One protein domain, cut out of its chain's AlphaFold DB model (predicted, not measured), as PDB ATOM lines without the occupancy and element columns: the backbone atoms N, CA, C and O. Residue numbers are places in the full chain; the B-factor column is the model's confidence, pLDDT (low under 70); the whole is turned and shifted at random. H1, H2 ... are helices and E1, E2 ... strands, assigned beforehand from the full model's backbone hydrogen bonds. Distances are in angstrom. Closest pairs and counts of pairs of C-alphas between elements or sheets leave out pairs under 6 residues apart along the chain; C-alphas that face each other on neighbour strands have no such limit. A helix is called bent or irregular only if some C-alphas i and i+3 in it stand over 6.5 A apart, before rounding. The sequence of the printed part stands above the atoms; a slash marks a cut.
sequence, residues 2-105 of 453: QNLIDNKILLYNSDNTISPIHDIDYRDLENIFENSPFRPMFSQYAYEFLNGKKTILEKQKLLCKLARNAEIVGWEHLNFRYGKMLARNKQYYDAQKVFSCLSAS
ATOM      1  N   GLN A   2     145.504 157.939 155.834       64.75
ATOM      2  CA  GLN A   2     144.120 157.751 156.312       64.75
ATOM      3  C   GLN A   2     143.985 156.633 157.367       64.75
ATOM      4  O   GLN A   2     143.616 156.917 158.495       64.75
ATOM      5  N   ASN A   3     144.487 155.420 157.085       69.69
ATOM      6  CA  ASN A   3     144.496 154.314 158.060       69.69
ATOM      7  C   ASN A   3     145.243 154.608 159.379       69.69
ATOM      8  O   ASN A   3     144.944 153.976 160.381       69.69
ATOM      9  N   LEU A   4     146.233 155.508 159.410       69.06
ATOM     10  CA  LEU A   4     146.946 155.849 160.656       69.06
ATOM     11  C   LEU A   4     146.137 156.834 161.510       69.06
ATOM     12  O   LEU A   4     146.218 156.804 162.733       69.06
ATOM     13  N   ILE A   5     145.339 157.683 160.866       65.12
ATOM     14  CA  ILE A   5     144.432 158.620 161.532       65.12
ATOM     15  C   ILE A   5     143.188 157.880 162.024       65.12
ATOM     16  O   ILE A   5     142.790 158.036 163.176       65.12
ATOM     17  N   ASP A   6     142.639 156.994 161.192       71.19
ATOM     18  CA  ASP A   6     141.479 156.170 161.538       71.19
ATOM     19  C   ASP A   6     141.788 155.224 162.716       71.19
ATOM     20  O   ASP A   6     140.922 154.968 163.551       71.19
ATOM     21  N   ASN A   7     143.045 154.772 162.842       73.19
ATOM     22  CA  ASN A   7     143.531 153.974 163.975       73.19
ATOM     23  C   ASN A   7     144.065 154.807 165.157       73.19
ATOM     24  O   ASN A   7     144.661 154.235 166.065       73.19
ATOM     25  N   LYS A   8     143.854 156.134 165.181       73.94
ATOM     26  CA  LYS A   8     144.270 157.026 166.284       73.94
ATOM     27  C   LYS A   8     145.779 157.014 166.591       73.94
ATOM     28  O   LYS A   8     146.177 157.242 167.725       73.94
ATOM     29  N   ILE A   9     146.616 156.784 165.584       70.69
ATOM     30  CA  ILE A   9     148.082 156.876 165.703       70.69
ATOM     31  C   ILE A   9     148.534 158.316 165.414       70.69
ATOM     32  O   ILE A   9     149.435 158.847 166.058       70.69
ATOM     33  N   LEU A  10     147.871 158.982 164.463       78.69
ATOM     34  CA  LEU A  10     148.099 160.382 164.106       78.69
ATOM     35  C   LEU A  10     146.803 161.188 164.273       78.69
ATOM     36  O   LEU A  10     145.723 160.690 163.963       78.69
ATOM     37  N   LEU A  11     146.911 162.443 164.701       83.12
ATOM     38  CA  LEU A  11     145.827 163.421 164.680       83.12
ATOM     39  C   LEU A  11     146.104 164.527 163.658       83.12
ATOM     40  O   LEU A  11     147.241 164.966 163.482       83.12
ATOM     41  N   TYR A  12     145.041 164.986 162.999       80.75
ATOM     42  CA  TYR A  12     145.065 166.246 162.265       80.75
ATOM     43  C   TYR A  12     144.835 167.393 163.241       80.75
ATOM     44  O   TYR A  12     143.807 167.447 163.918       80.75
ATOM     45  N   ASN A  13     145.787 168.313 163.282       80.94
ATOM     46  CA  ASN A  13     145.688 169.528 164.067       80.94
ATOM     47  C   ASN A  13     144.893 170.594 163.309       80.94
ATOM     48  O   ASN A  13     144.812 170.602 162.079       80.94
ATOM     49  N   SER A  14     144.328 171.537 164.059       83.31
ATOM     50  CA  SER A  14     143.568 172.668 163.514       83.31
ATOM     51  C   SER A  14     144.405 173.617 162.647       83.31
ATOM     52  O   SER A  14     143.844 174.400 161.885       83.31
ATOM     53  N   ASP A  15     145.734 173.540 162.727       79.56
ATOM     54  CA  ASP A  15     146.694 174.319 161.939       79.56
ATOM     55  C   ASP A  15     147.158 173.607 160.651       79.56
ATOM     56  O   ASP A  15     148.131 174.026 160.023       79.56
ATOM     57  N   ASN A  16     146.457 172.543 160.237       78.56
ATOM     58  CA  ASN A  16     146.807 171.671 159.108       78.56
ATOM     59  C   ASN A  16     148.135 170.914 159.273       78.56
ATOM     60  O   ASN A  16     148.693 170.425 158.285       78.56
ATOM     61  N   THR A  17     148.650 170.783 160.496       78.50
ATOM     62  CA  THR A  17     149.748 169.858 160.787       78.50
ATOM     63  C   THR A  17     149.216 168.481 161.182       78.50
ATOM     64  O   THR A  17     148.038 168.304 161.499       78.50
ATOM     65  N   ILE A  18     150.090 167.478 161.125       79.50
ATOM     66  CA  ILE A  18     149.805 166.127 161.608       79.50
ATOM     67  C   ILE A  18     150.753 165.866 162.767       79.50
ATOM     68  O   ILE A  18     151.965 166.021 162.610       79.50
ATOM     69  N   SER A  19     150.214 165.449 163.907       80.19
ATOM     70  CA  SER A  19     151.015 165.033 165.056       80.19
ATOM     71  C   SER A  19     150.631 163.629 165.513       80.19
ATOM     72  O   SER A  19     149.496 163.205 165.312       80.19
ATOM     73  N   PRO A  20     151.561 162.881 166.114       82.19
ATOM     74  CA  PRO A  20     151.244 161.633 166.798       82.19
ATOM     75  C   PRO A  20     150.328 161.895 167.997       82.19
ATOM     76  O   PRO A  20     150.418 162.951 168.623       82.19
ATOM     77  N   ILE A  21     149.426 160.954 168.289       81.81
ATOM     78  CA  ILE A  21     148.511 161.073 169.438       81.81
ATOM     79  C   ILE A  21     149.270 160.876 170.752       81.81
ATOM     80  O   ILE A  21     148.996 161.575 171.727       81.81
ATOM     81  N   HIS A  22     150.244 159.965 170.768       82.06
ATOM     82  CA  HIS A  22     151.100 159.712 171.918       82.06
ATOM     83  C   HIS A  22     152.589 159.698 171.533       82.06
ATOM     84  O   HIS A  22     152.960 159.337 170.414       82.06
ATOM     85  N   ASP A  23     153.474 160.012 172.485       81.56
ATOM     86  CA  ASP A  23     154.935 159.958 172.288       81.56
ATOM     87  C   ASP A  23     155.426 158.560 171.879       81.56
ATOM     88  O   ASP A  23     156.455 158.422 171.220       81.56
ATOM     89  N   ILE A  24     154.696 157.513 172.271       85.00
ATOM     90  CA  ILE A  24     155.014 156.132 171.885       85.00
ATOM     91  C   ILE A  24     154.774 155.907 170.392       85.00
ATOM     92  O   ILE A  24     155.638 155.353 169.725       85.00
ATOM     93  N   ASP A  25     153.679 156.448 169.852       81.12
ATOM     94  CA  ASP A  25     153.354 156.363 168.430       81.12
ATOM     95  C   ASP A  25     154.394 157.113 167.599       81.12
ATOM     96  O   ASP A  25     154.824 156.638 166.550       81.12
ATOM     97  N   TYR A  26     154.846 158.273 168.095       82.12
ATOM     98  CA  TYR A  26     155.957 159.001 167.488       82.12
ATOM     99  C   TYR A  26     157.212 158.132 167.407       82.12
ATOM    100  O   TYR A  26     157.800 158.004 166.335       82.12
ATOM    101  N   ARG A  27     157.620 157.538 168.536       82.62
ATOM    102  CA  ARG A  27     158.833 156.718 168.621       82.62
ATOM    103  C   ARG A  27     158.737 155.482 167.738       82.62
ATOM    104  O   ARG A  27     159.714 155.157 167.073       82.62
ATOM    105  N   ASP A  28     157.579 154.834 167.688       83.75
ATOM    106  CA  ASP A  28     157.363 153.655 166.853       83.75
ATOM    107  C   ASP A  28     157.403 154.013 165.366       83.75
ATOM    108  O   ASP A  28     158.087 153.347 164.589       83.75
ATOM    109  N   LEU A  29     156.752 155.106 164.959       82.88
ATOM    110  CA  LEU A  29     156.820 155.601 163.583       82.88
ATOM    111  C   LEU A  29     158.232 156.060 163.199       82.88
ATOM    112  O   LEU A  29     158.686 155.765 162.092       82.88
ATOM    113  N   GLU A  30     158.938 156.749 164.098       83.50
ATOM    114  CA  GLU A  30     160.335 157.137 163.899       83.50
ATOM    115  C   GLU A  30     161.210 155.893 163.748       83.50
ATOM    116  O   GLU A  30     161.998 155.827 162.812       83.50
ATOM    117  N   ASN A  31     161.024 154.867 164.579       85.75
ATOM    118  CA  ASN A  31     161.773 153.616 164.503       85.75
ATOM    119  C   ASN A  31     161.483 152.848 163.199       85.75
ATOM    120  O   ASN A  31     162.403 152.370 162.534       85.75
ATOM    121  N   ILE A  32     160.215 152.775 162.775       86.44
ATOM    122  CA  ILE A  32     159.828 152.187 161.483       86.44
ATOM    123  C   ILE A  32     160.507 152.934 160.332       86.44
ATOM    124  O   ILE A  32     161.050 152.307 159.422       86.44
ATOM    125  N   PHE A  33     160.497 154.269 160.362       84.94
ATOM    126  CA  PHE A  33     161.137 155.080 159.334       84.94
ATOM    127  C   PHE A  33     162.664 154.947 159.358       84.94
ATOM    128  O   PHE A  33     163.276 154.768 158.308       84.94
ATOM    129  N   GLU A  34     163.289 154.991 160.534       83.94
ATOM    130  CA  GLU A  34     164.741 154.917 160.700       83.94
ATOM    131  C   GLU A  34     165.308 153.571 160.212       83.94
ATOM    132  O   GLU A  34     166.424 153.556 159.687       83.94
ATOM    133  N   ASN A  35     164.523 152.489 160.296       86.44
ATOM    134  CA  ASN A  35     164.855 151.157 159.769       86.44
ATOM    135  C   ASN A  35     164.364 150.912 158.330       86.44
ATOM    136  O   ASN A  35     164.562 149.830 157.775       86.44
ATOM    137  N   SER A  36     163.697 151.886 157.714       88.75
ATOM    138  CA  SER A  36     163.129 151.733 156.379       88.75
ATOM    139  C   SER A  36     164.192 151.895 155.285       88.75
ATOM    140  O   SER A  36     164.975 152.849 155.334       88.75
ATOM    141  N   PRO A  37     164.161 151.086 154.206       87.44
ATOM    142  CA  PRO A  37     165.010 151.317 153.035       87.44
ATOM    143  C   PRO A  37     164.691 152.640 152.317       87.44
ATOM    144  O   PRO A  37     165.496 153.119 151.524       87.44
ATOM    145  N   PHE A  38     163.539 153.267 152.597       87.81
ATOM    146  CA  PHE A  38     163.171 154.570 152.033       87.81
ATOM    147  C   PHE A  38     163.886 155.748 152.696       87.81
ATOM    148  O   PHE A  38     163.891 156.848 152.142       87.81
ATOM    149  N   ARG A  39     164.492 155.551 153.871       91.38
ATOM    150  CA  ARG A  39     165.099 156.629 154.654       91.38
ATOM    151  C   ARG A  39     166.184 157.403 153.894       91.38
ATOM    152  O   ARG A  39     166.113 158.635 153.940       91.38
ATOM    153  N   PRO A  40     167.156 156.772 153.205       92.75
ATOM    154  CA  PRO A  40     168.171 157.516 152.459       92.75
ATOM    155  C   PRO A  40     167.550 158.346 151.333       92.75
ATOM    156  O   PRO A  40     167.837 159.532 151.210       92.75
ATOM    157  N   MET A  41     166.608 157.759 150.583       92.69
ATOM    158  CA  MET A  41     165.903 158.436 149.490       92.69
ATOM    159  C   MET A  41     165.098 159.639 149.993       92.69
ATOM    160  O   MET A  41     165.221 160.734 149.451       92.69
ATOM    161  N   PHE A  42     164.311 159.473 151.059       92.69
ATOM    162  CA  PHE A  42     163.589 160.586 151.676       92.69
ATOM    163  C   PHE A  42     164.554 161.667 152.172       92.69
ATOM    164  O   PHE A  42     164.324 162.855 151.948       92.69
ATOM    165  N   SER A  43     165.649 161.257 152.817       94.12
ATOM    166  CA  SER A  43     166.639 162.184 153.364       94.12
ATOM    167  C   SER A  43     167.318 163.008 152.267       94.12
ATOM    168  O   SER A  43     167.531 164.203 152.468       94.12
ATOM    169  N   GLN A  44     167.571 162.414 151.096       94.38
ATOM    170  CA  GLN A  44     168.097 163.094 149.911       94.38
ATOM    171  C   GLN A  44     167.144 164.201 149.439       94.38
ATOM    172  O   GLN A  44     167.533 165.368 149.379       94.38
ATOM    173  N   TYR A  45     165.876 163.868 149.168       93.25
ATOM    174  CA  TYR A  45     164.892 164.853 148.700       93.25
ATOM    175  C   TYR A  45     164.647 165.961 149.727       93.25
ATOM    176  O   TYR A  45     164.564 167.139 149.376       93.25
ATOM    177  N   ALA A  46     164.562 165.598 151.008       91.75
ATOM    178  CA  ALA A  46     164.407 166.564 152.085       91.75
ATOM    179  C   ALA A  46     165.628 167.493 152.186       91.75
ATOM    180  O   ALA A  46     165.462 168.701 152.363       91.75
ATOM    181  N   TYR A  47     166.844 166.963 152.031       94.06
ATOM    182  CA  TYR A  47     168.063 167.768 152.005       94.06
ATOM    183  C   TYR A  47     168.044 168.776 150.852       94.06
ATOM    184  O   TYR A  47     168.254 169.968 151.082       94.06
ATOM    185  N   GLU A  48     167.749 168.327 149.630       91.62
ATOM    186  CA  GLU A  48     167.688 169.181 148.437       91.62
ATOM    187  C   GLU A  48     166.643 170.291 148.587       91.62
ATOM    188  O   GLU A  48     166.940 171.469 148.358       91.62
ATOM    189  N   PHE A  49     165.447 169.936 149.066       90.06
ATOM    190  CA  PHE A  49     164.375 170.888 149.342       90.06
ATOM    191  C   PHE A  49     164.805 171.957 150.355       90.06
ATOM    192  O   PHE A  49     164.617 173.155 150.125       90.06
ATOM    193  N   LEU A  50     165.401 171.541 151.476       89.31
ATOM    194  CA  LEU A  50     165.811 172.448 152.548       89.31
ATOM    195  C   LEU A  50     166.999 173.319 152.157       89.31
ATOM    196  O   LEU A  50     167.079 174.473 152.590       89.31
ATOM    197  N   ASN A  51     167.920 172.801 151.343       85.38
ATOM    198  CA  ASN A  51     169.104 173.540 150.929       85.38
ATOM    199  C   ASN A  51     168.712 174.872 150.257       85.38
ATOM    200  O   ASN A  51     169.293 175.913 150.575       85.38
ATOM    201  N   GLY A  52     167.626 174.873 149.474       80.12
ATOM    202  CA  GLY A  52     167.067 176.059 148.813       80.12
ATOM    203  C   GLY A  52     166.278 177.045 149.696       80.12
ATOM    204  O   GLY A  52     165.913 178.120 149.222       80.12
ATOM    205  N   LYS A  53     166.000 176.740 150.973       81.50
ATOM    206  CA  LYS A  53     165.173 177.593 151.861       81.50
ATOM    207  C   LYS A  53     166.025 178.469 152.783       81.50
ATOM    208  O   LYS A  53     166.980 177.981 153.374       81.50
ATOM    209  N   LYS A  54     165.702 179.758 152.955       73.31
ATOM    210  CA  LYS A  54     166.523 180.695 153.763       73.31
ATOM    211  C   LYS A  54     166.101 180.828 155.237       73.31
ATOM    212  O   LYS A  54     166.938 181.169 156.059       73.31
ATOM    213  N   THR A  55     164.846 180.543 155.576       69.56
ATOM    214  CA  THR A  55     164.208 180.934 156.853       69.56
ATOM    215  C   THR A  55     163.671 179.740 157.645       69.56
ATOM    216  O   THR A  55     162.524 179.734 158.076       69.56
ATOM    217  N   ILE A  56     164.485 178.698 157.819       72.50
ATOM    218  CA  ILE A  56     164.111 177.530 158.631       72.50
ATOM    219  C   ILE A  56     164.943 177.528 159.914       72.50
ATOM    220  O   ILE A  56     166.175 177.585 159.862       72.50
ATOM    221  N   LEU A  57     164.264 177.476 161.062       71.88
ATOM    222  CA  LEU A  57     164.893 177.327 162.373       71.88
ATOM    223  C   LEU A  57     165.634 175.980 162.439       71.88
ATOM    224  O   LEU A  57     165.163 174.990 161.892       71.88
ATOM    225  N   GLU A  58     166.817 175.946 163.054       78.12
ATOM    226  CA  GLU A  58     167.689 174.755 163.106       78.12
ATOM    227  C   GLU A  58     168.076 174.151 161.734       78.12
ATOM    228  O   GLU A  58     168.546 173.012 161.671       78.12
ATOM    229  N   LYS A  59     167.952 174.902 160.624       85.94
ATOM    230  CA  LYS A  59     168.236 174.404 159.260       85.94
ATOM    231  C   LYS A  59     169.548 173.622 159.162       85.94
ATOM    232  O   LYS A  59     169.582 172.575 158.528       85.94
ATOM    233  N   GLN A  60     170.628 174.122 159.765       88.06
ATOM    234  CA  GLN A  60     171.944 173.481 159.669       88.06
ATOM    235  C   GLN A  60     171.980 172.100 160.333       88.06
ATOM    236  O   GLN A  60     172.468 171.155 159.721       88.06
ATOM    237  N   LYS A  61     171.392 171.956 161.526       91.12
ATOM    238  CA  LYS A  61     171.252 170.667 162.223       91.12
ATOM    239  C   LYS A  61     170.506 169.655 161.359       91.12
ATOM    240  O   LYS A  61     170.941 168.513 161.219       91.12
ATOM    241  N   LEU A  62     169.403 170.095 160.752       90.94
ATOM    242  CA  LEU A  62     168.572 169.248 159.905       90.94
ATOM    243  C   LEU A  62     169.300 168.854 158.612       90.94
ATOM    244  O   LEU A  62     169.321 167.677 158.268       90.94
ATOM    245  N   LEU A  63     169.977 169.799 157.948       93.25
ATOM    246  CA  LEU A  63     170.816 169.510 156.781       93.25
ATOM    247  C   LEU A  63     171.920 168.499 157.106       93.25
ATOM    248  O   LEU A  63     172.138 167.579 156.327       93.25
ATOM    249  N   CYS A  64     172.582 168.628 158.256       94.38
ATOM    250  CA  CYS A  64     173.599 167.685 158.711       94.38
ATOM    251  C   CYS A  64     173.041 166.266 158.909       94.38
ATOM    252  O   CYS A  64     173.632 165.312 158.395       94.38
ATOM    253  N   LYS A  65     171.889 166.126 159.591       93.00
ATOM    254  CA  LYS A  65     171.208 164.830 159.800       93.00
ATOM    255  C   LYS A  65     170.809 164.196 158.466       93.00
ATOM    256  O   LYS A  65     171.074 163.016 158.251       93.00
ATOM    257  N   LEU A  66     170.193 164.974 157.577       94.25
ATOM    258  CA  LEU A  66     169.695 164.487 156.289       94.25
ATOM    259  C   LEU A  66     170.832 164.120 155.335       94.25
ATOM    260  O   LEU A  66     170.791 163.045 154.747       94.25
ATOM    261  N   ALA A  67     171.875 164.950 155.249       95.50
ATOM    262  CA  ALA A  67     173.052 164.660 154.435       95.50
ATOM    263  C   ALA A  67     173.734 163.359 154.860       95.50
ATOM    264  O   ALA A  67     174.096 162.556 154.009       95.50
ATOM    265  N   ARG A  68     173.864 163.130 156.173       94.50
ATOM    266  CA  ARG A  68     174.398 161.876 156.716       94.50
ATOM    267  C   ARG A  68     173.493 160.692 156.382       94.50
ATOM    268  O   ARG A  68     173.972 159.688 155.879       94.50
ATOM    269  N   ASN A  69     172.193 160.804 156.657       93.12
ATOM    270  CA  ASN A  69     171.233 159.722 156.423       93.12
ATOM    271  C   ASN A  69     171.130 159.314 154.939       93.12
ATOM    272  O   ASN A  69     170.770 158.177 154.656       93.12
ATOM    273  N   ALA A  70     171.393 160.243 154.019       94.38
ATOM    274  CA  ALA A  70     171.417 160.008 152.577       94.38
ATOM    275  C   ALA A  70     172.825 159.740 152.011       94.38
ATOM    276  O   ALA A  70     172.958 159.594 150.802       94.38
ATOM    277  N   GLU A  71     173.865 159.715 152.855       93.00
ATOM    278  CA  GLU A  71     175.275 159.594 152.450       93.00
ATOM    279  C   GLU A  71     175.693 160.584 151.346       93.00
ATOM    280  O   GLU A  71     176.468 160.269 150.441       93.00
ATOM    281  N   ILE A  72     175.193 161.820 151.423       94.62
ATOM    282  CA  ILE A  72     175.525 162.872 150.457       94.62
ATOM    283  C   ILE A  72     177.032 163.095 150.456       94.62
ATOM    284  O   ILE A  72     177.641 163.277 151.509       94.62
ATOM    285  N   VAL A  73     177.638 163.138 149.270       94.12
ATOM    286  CA  VAL A  73     179.082 163.345 149.114       94.12
ATOM    287  C   VAL A  73     179.556 164.549 149.942       94.12
ATOM    288  O   VAL A  73     179.095 165.676 149.753       94.12
ATOM    289  N   GLY A  74     180.491 164.306 150.867       93.31
ATOM    290  CA  GLY A  74     181.055 165.328 151.753       93.31
ATOM    291  C   GLY A  74     180.221 165.645 153.003       93.31
ATOM    292  O   GLY A  74     180.495 166.654 153.667       93.31
ATOM    293  N   TRP A  75     179.229 164.818 153.354       95.75
ATOM    294  CA  TRP A  75     178.433 164.977 154.576       95.75
ATOM    295  C   TRP A  75     179.302 165.014 155.841       95.75
ATOM    296  O   TRP A  75     178.950 165.715 156.793       95.75
ATOM    297  N   GLU A  76     180.449 164.328 155.846       96.94
ATOM    298  CA  GLU A  76     181.405 164.301 156.954       96.94
ATOM    299  C   GLU A  76     181.957 165.708 157.223       96.94
ATOM    300  O   GLU A  76     181.958 166.198 158.354       96.94
ATOM    301  N   HIS A  77     182.363 166.415 156.163       95.94
ATOM    302  CA  HIS A  77     182.854 167.789 156.258       95.94
ATOM    303  C   HIS A  77     181.749 168.778 156.628       95.94
ATOM    304  O   HIS A  77     182.008 169.729 157.370       95.94
ATOM    305  N   LEU A  78     180.526 168.567 156.132       95.25
ATOM    306  CA  LEU A  78     179.367 169.375 156.504       95.25
ATOM    307  C   LEU A  78     179.083 169.263 158.010       95.25
ATOM    308  O   LEU A  78     178.983 170.281 158.696       95.25
ATOM    309  N   ASN A  79     179.018 168.034 158.528       96.94
ATOM    310  CA  ASN A  79     178.792 167.754 159.945       96.94
ATOM    311  C   ASN A  79     179.940 168.286 160.811       96.94
ATOM    312  O   ASN A  79     179.683 168.965 161.802       96.94
ATOM    313  N   PHE A  80     181.198 168.089 160.405       97.62
ATOM    314  CA  PHE A  80     182.333 168.652 161.136       97.62
ATOM    315  C   PHE A  80     182.269 170.184 161.222       97.62
ATOM    316  O   PHE A  80     182.476 170.750 162.294       97.62
ATOM    317  N   ARG A  81     181.963 170.883 160.118       96.50
ATOM    318  CA  ARG A  81     181.844 172.353 160.118       96.50
ATOM    319  C   ARG A  81     180.744 172.831 161.060       96.50
ATOM    320  O   ARG A  81     180.959 173.807 161.777       96.50
ATOM    321  N   TYR A  82     179.606 172.142 161.072       96.31
ATOM    322  CA  TYR A  82     178.505 172.454 161.975       96.31
ATOM    323  C   TYR A  82     178.881 172.208 163.444       96.31
ATOM    324  O   TYR A  82     178.764 173.119 164.260       96.31
ATOM    325  N   GLY A  83     179.446 171.041 163.774       97.50
ATOM    326  CA  GLY A  83     179.939 170.753 165.126       97.50
ATOM    327  C   GLY A  83     181.007 171.752 165.587       97.50
ATOM    328  O   GLY A  83     180.945 172.274 166.698       97.50
ATOM    329  N   LYS A  84     181.937 172.135 164.703       97.75
ATOM    330  CA  LYS A  84     182.952 173.164 164.982       97.75
ATOM    331  C   LYS A  84     182.338 174.538 165.253       97.75
ATOM    332  O   LYS A  84     182.858 175.275 166.090       97.75
ATOM    333  N   MET A  85     181.267 174.907 164.550       96.75
ATOM    334  CA  MET A  85     180.529 176.146 164.814       96.75
ATOM    335  C   MET A  85     179.898 176.117 166.212       96.75
ATOM    336  O   MET A  85     180.086 177.068 166.967       96.75
ATOM    337  N   LEU A  86     179.224 175.022 166.577       96.50
ATOM    338  CA  LEU A  86     178.645 174.837 167.914       96.50
ATOM    339  C   LEU A  86     179.719 174.939 169.008       96.50
ATOM    340  O   LEU A  86     179.568 175.711 169.954       96.50
ATOM    341  N   ALA A  87     180.848 174.245 168.842       96.50
ATOM    342  CA  ALA A  87     181.959 174.286 169.794       96.50
ATOM    343  C   ALA A  87     182.558 175.698 169.942       96.50
ATOM    344  O   ALA A  87     182.843 176.139 171.053       96.50
ATOM    345  N   ARG A  88     182.697 176.456 168.842       95.50
ATOM    346  CA  ARG A  88     183.133 177.869 168.885       95.50
ATOM    347  C   ARG A  88     182.157 178.771 169.639       95.50
ATOM    348  O   ARG A  88     182.593 179.727 170.268       95.50
ATOM    349  N   ASN A  89     180.871 178.430 169.622       94.06
ATOM    350  CA  ASN A  89     179.832 179.092 170.409       94.06
ATOM    351  C   ASN A  89     179.730 178.540 171.846       94.06
ATOM    352  O   ASN A  89     178.743 178.804 172.528       94.06
ATOM    353  N   LYS A  90     180.725 177.769 172.311       92.12
ATOM    354  CA  LYS A  90     180.762 177.098 173.622       92.12
ATOM    355  C   LYS A  90     179.639 176.065 173.841       92.12
ATOM    356  O   LYS A  90     179.421 175.620 174.963       92.12
ATOM    357  N   GLN A  91     178.955 175.623 172.782       93.62
ATOM    358  CA  GLN A  91     177.920 174.580 172.829       93.62
ATOM    359  C   GLN A  91     178.550 173.184 172.687       93.62
ATOM    360  O   GLN A  91     178.234 172.432 171.764       93.62
ATOM    361  N   TYR A  92     179.487 172.845 173.578       94.56
ATOM    362  CA  TYR A  92     180.323 171.638 173.461       94.56
ATOM    363  C   TYR A  92     179.514 170.334 173.457       94.56
ATOM    364  O   TYR A  92     179.809 169.435 172.674       94.56
ATOM    365  N   TYR A  93     178.459 170.242 174.272       93.75
ATOM    366  CA  TYR A  93     177.591 169.060 174.330       93.75
ATOM    367  C   TYR A  93     176.795 168.841 173.042       93.75
ATOM    368  O   TYR A  93     176.646 167.709 172.584       93.75
ATOM    369  N   ASP A  94     176.302 169.912 172.421       94.56
ATOM    370  CA  ASP A  94     175.608 169.798 171.139       94.56
ATOM    371  C   ASP A  94     176.587 169.517 169.999       94.56
ATOM    372  O   ASP A  94     176.273 168.728 169.108       94.56
ATOM    373  N   ALA A  95     177.797 170.082 170.058       97.00
ATOM    374  CA  ALA A  95     178.882 169.715 169.154       97.00
ATOM    375  C   ALA A  95     179.225 168.221 169.271       97.00
ATOM    376  O   ALA A  95     179.355 167.552 168.248       97.00
ATOM    377  N   GLN A  96     179.271 167.676 170.491       96.38
ATOM    378  CA  GLN A  96     179.569 166.263 170.737       96.38
ATOM    379  C   GLN A  96     178.542 165.331 170.089       96.38
ATOM    380  O   GLN A  96     178.919 164.343 169.466       96.38
ATOM    381  N   LYS A  97     177.247 165.674 170.151       94.81
ATOM    382  CA  LYS A  97     176.182 164.914 169.467       94.81
ATOM    383  C   LYS A  97     176.376 164.866 167.949       94.81
ATOM    384  O   LYS A  97     175.978 163.899 167.310       94.81
ATOM    385  N   VAL A  98     176.945 165.918 167.360       95.94
ATOM    386  CA  VAL A  98     177.259 165.958 165.925       95.94
ATOM    387  C   VAL A  98     178.524 165.153 165.635       95.94
ATOM    388  O   VAL A  98     178.555 164.377 164.681       95.94
ATOM    389  N   PHE A  99     179.562 165.306 166.457       97.06
ATOM    390  CA  PHE A  99     180.844 164.632 166.267       97.06
ATOM    391  C   PHE A  99     180.787 163.120 166.487       97.06
ATOM    392  O   PHE A  99     181.460 162.398 165.754       97.06
ATOM    393  N   SER A 100     179.930 162.623 167.382       94.44
ATOM    394  CA  SER A 100     179.739 161.179 167.598       94.44
ATOM    395  C   SER A 100     179.319 160.429 166.327       94.44
ATOM    396  O   SER A 100     179.552 159.231 166.195       94.44
ATOM    397  N   CYS A 101     178.747 161.142 165.356       92.81
ATOM    398  CA  CYS A 101     178.340 160.599 164.065       92.81
ATOM    399  C   CYS A 101     179.507 160.428 163.079       92.81
ATOM    400  O   CYS A 101     179.312 159.858 162.010       92.81
ATOM    401  N   LEU A 102     180.686 160.978 163.390       95.19
ATOM    402  CA  LEU A 102     181.857 161.004 162.512       95.19
ATOM    403  C   LEU A 102     182.892 159.926 162.847       95.19
ATOM    404  O   LEU A 102     183.803 159.739 162.045       95.19
ATOM    405  N   SER A 103     182.763 159.222 163.978       88.94
ATOM    406  CA  SER A 103     183.753 158.255 164.487       88.94
ATOM    407  C   SER A 103     184.168 157.216 163.440       88.94
ATOM    408  O   SER A 103     185.352 157.041 163.159       88.94
ATOM    409  N   ALA A 104     183.195 156.612 162.756       89.19
ATOM    410  CA  ALA A 104     183.430 155.630 161.694       89.19
ATOM    411  C   ALA A 104     184.024 156.222 160.396       89.19
ATOM    412  O   ALA A 104     184.306 155.489 159.452       89.19
ATOM    413  N   SER A 105     184.173 157.545 160.309       93.12
ATOM    414  CA  SER A 105     184.628 158.275 159.119       93.12
ATOM    415  C   SER A 105     185.851 159.158 159.386       93.12
ATOM    416  O   SER A 105     186.138 160.069 158.607       93.12
TER     417      SER A 105
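AT A GLANCE: This is residues 2 to 105 of the 453 residues of an uncharacterized protein of Agathobacter rectalis (strain ATCC 33656 / DSM 3377 / JCM 17463 / KCTC 5835 / VPI 0990) (UniProt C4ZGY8). Four helices, H3, H4, H5 and H6, fold back and forth one after another at one end, and a small head of H1 with the strand hairpin E1 and E2 makes the other end; H2 bridges the two without touching a helix. The link of residues 52 to 58, between H3 and H4, sticks out. The printed part has 104 residues with six named helices and two named strands, in the order H1 E1 E2 H2 H3 H4 H5 H6; the sheet E1 - E2 is antiparallel, and the class is mostly helix. The whole is loose, with a radius of gyration of the C-alphas of 16.1 A, and elongated, spanning 46 by 28 by 28 A.

HOW THE PARTS SIT: Start at H1, residues 2 to 6, and go on to E1, residues 10 to 12; their closest C-alphas, of Leu 4 and Leu 10, are 5.8 A apart. E2, residues 18 to 20, makes an antiparallel hairpin with E1; look for N 11 and O 19 at 2.8 A, and N 19 and O 11 at 3.0 A, both within hydrogen-bond range. Next comes H2, residues 23 to 34, whose closest C-alpha pair with E2 is Pro 20 and Tyr 26, 5.4 A. H3, residues 39 to 51, is close to H2 but not clearly touching, about perpendicular at 82 degrees; the closest C-alphas are those of Phe 33 and Arg 39, 6.3 A. Three helical hairpins follow. H3 and H4, residues 59 to 69, touch at a shallow tilt of 30 degrees, opposite ways; the closest C-alphas, of Ser 43 and Leu 66, are 4.8 A apart. H4 and H5, residues 75 to 88, touch opposite ways at 36 degrees, only just a steep tilt; look at the C-alphas of Cys 64 and Asn 79, the closest, 5.3 A. H5 and H6, residues 92 to 105, touch at a shallow tilt of 25 degrees, opposite ways, closest at the C-alphas of Gly 83 and Ala 95, 4.3 A. H4 and H6 are near each other, while H3 and H5 are apart. Every O i to N i+4 pair is within hydrogen-bond range in H1, H2, H3, H4 and H5, against 5 of 10 in H6.

IN THESE COORDINATES: Find C-alpha 2 at (144.120, 157.751, 156.312), where H1 begins. H2 measures 16.0 A from first to last C-alpha, H3 17.8 A, H4 15.3 A, H5 19.8 A and H6 20.1 A. H3 begins at C-alpha 39, (165.099, 156.629, 154.654). H6 is irregular, with C-alphas 101 and 104 at 7.5 A, and ends at C-alpha 105, (184.628, 158.275, 159.119).

THE WHOLE: The C-alphas farthest apart, of Asp 6 and Arg 88, are 47.5 A apart. The printed part has no cut and no long link. Its mean pLDDT is 87.6; look for low confidence, under 70, at residues 2 to 5 and residue 55.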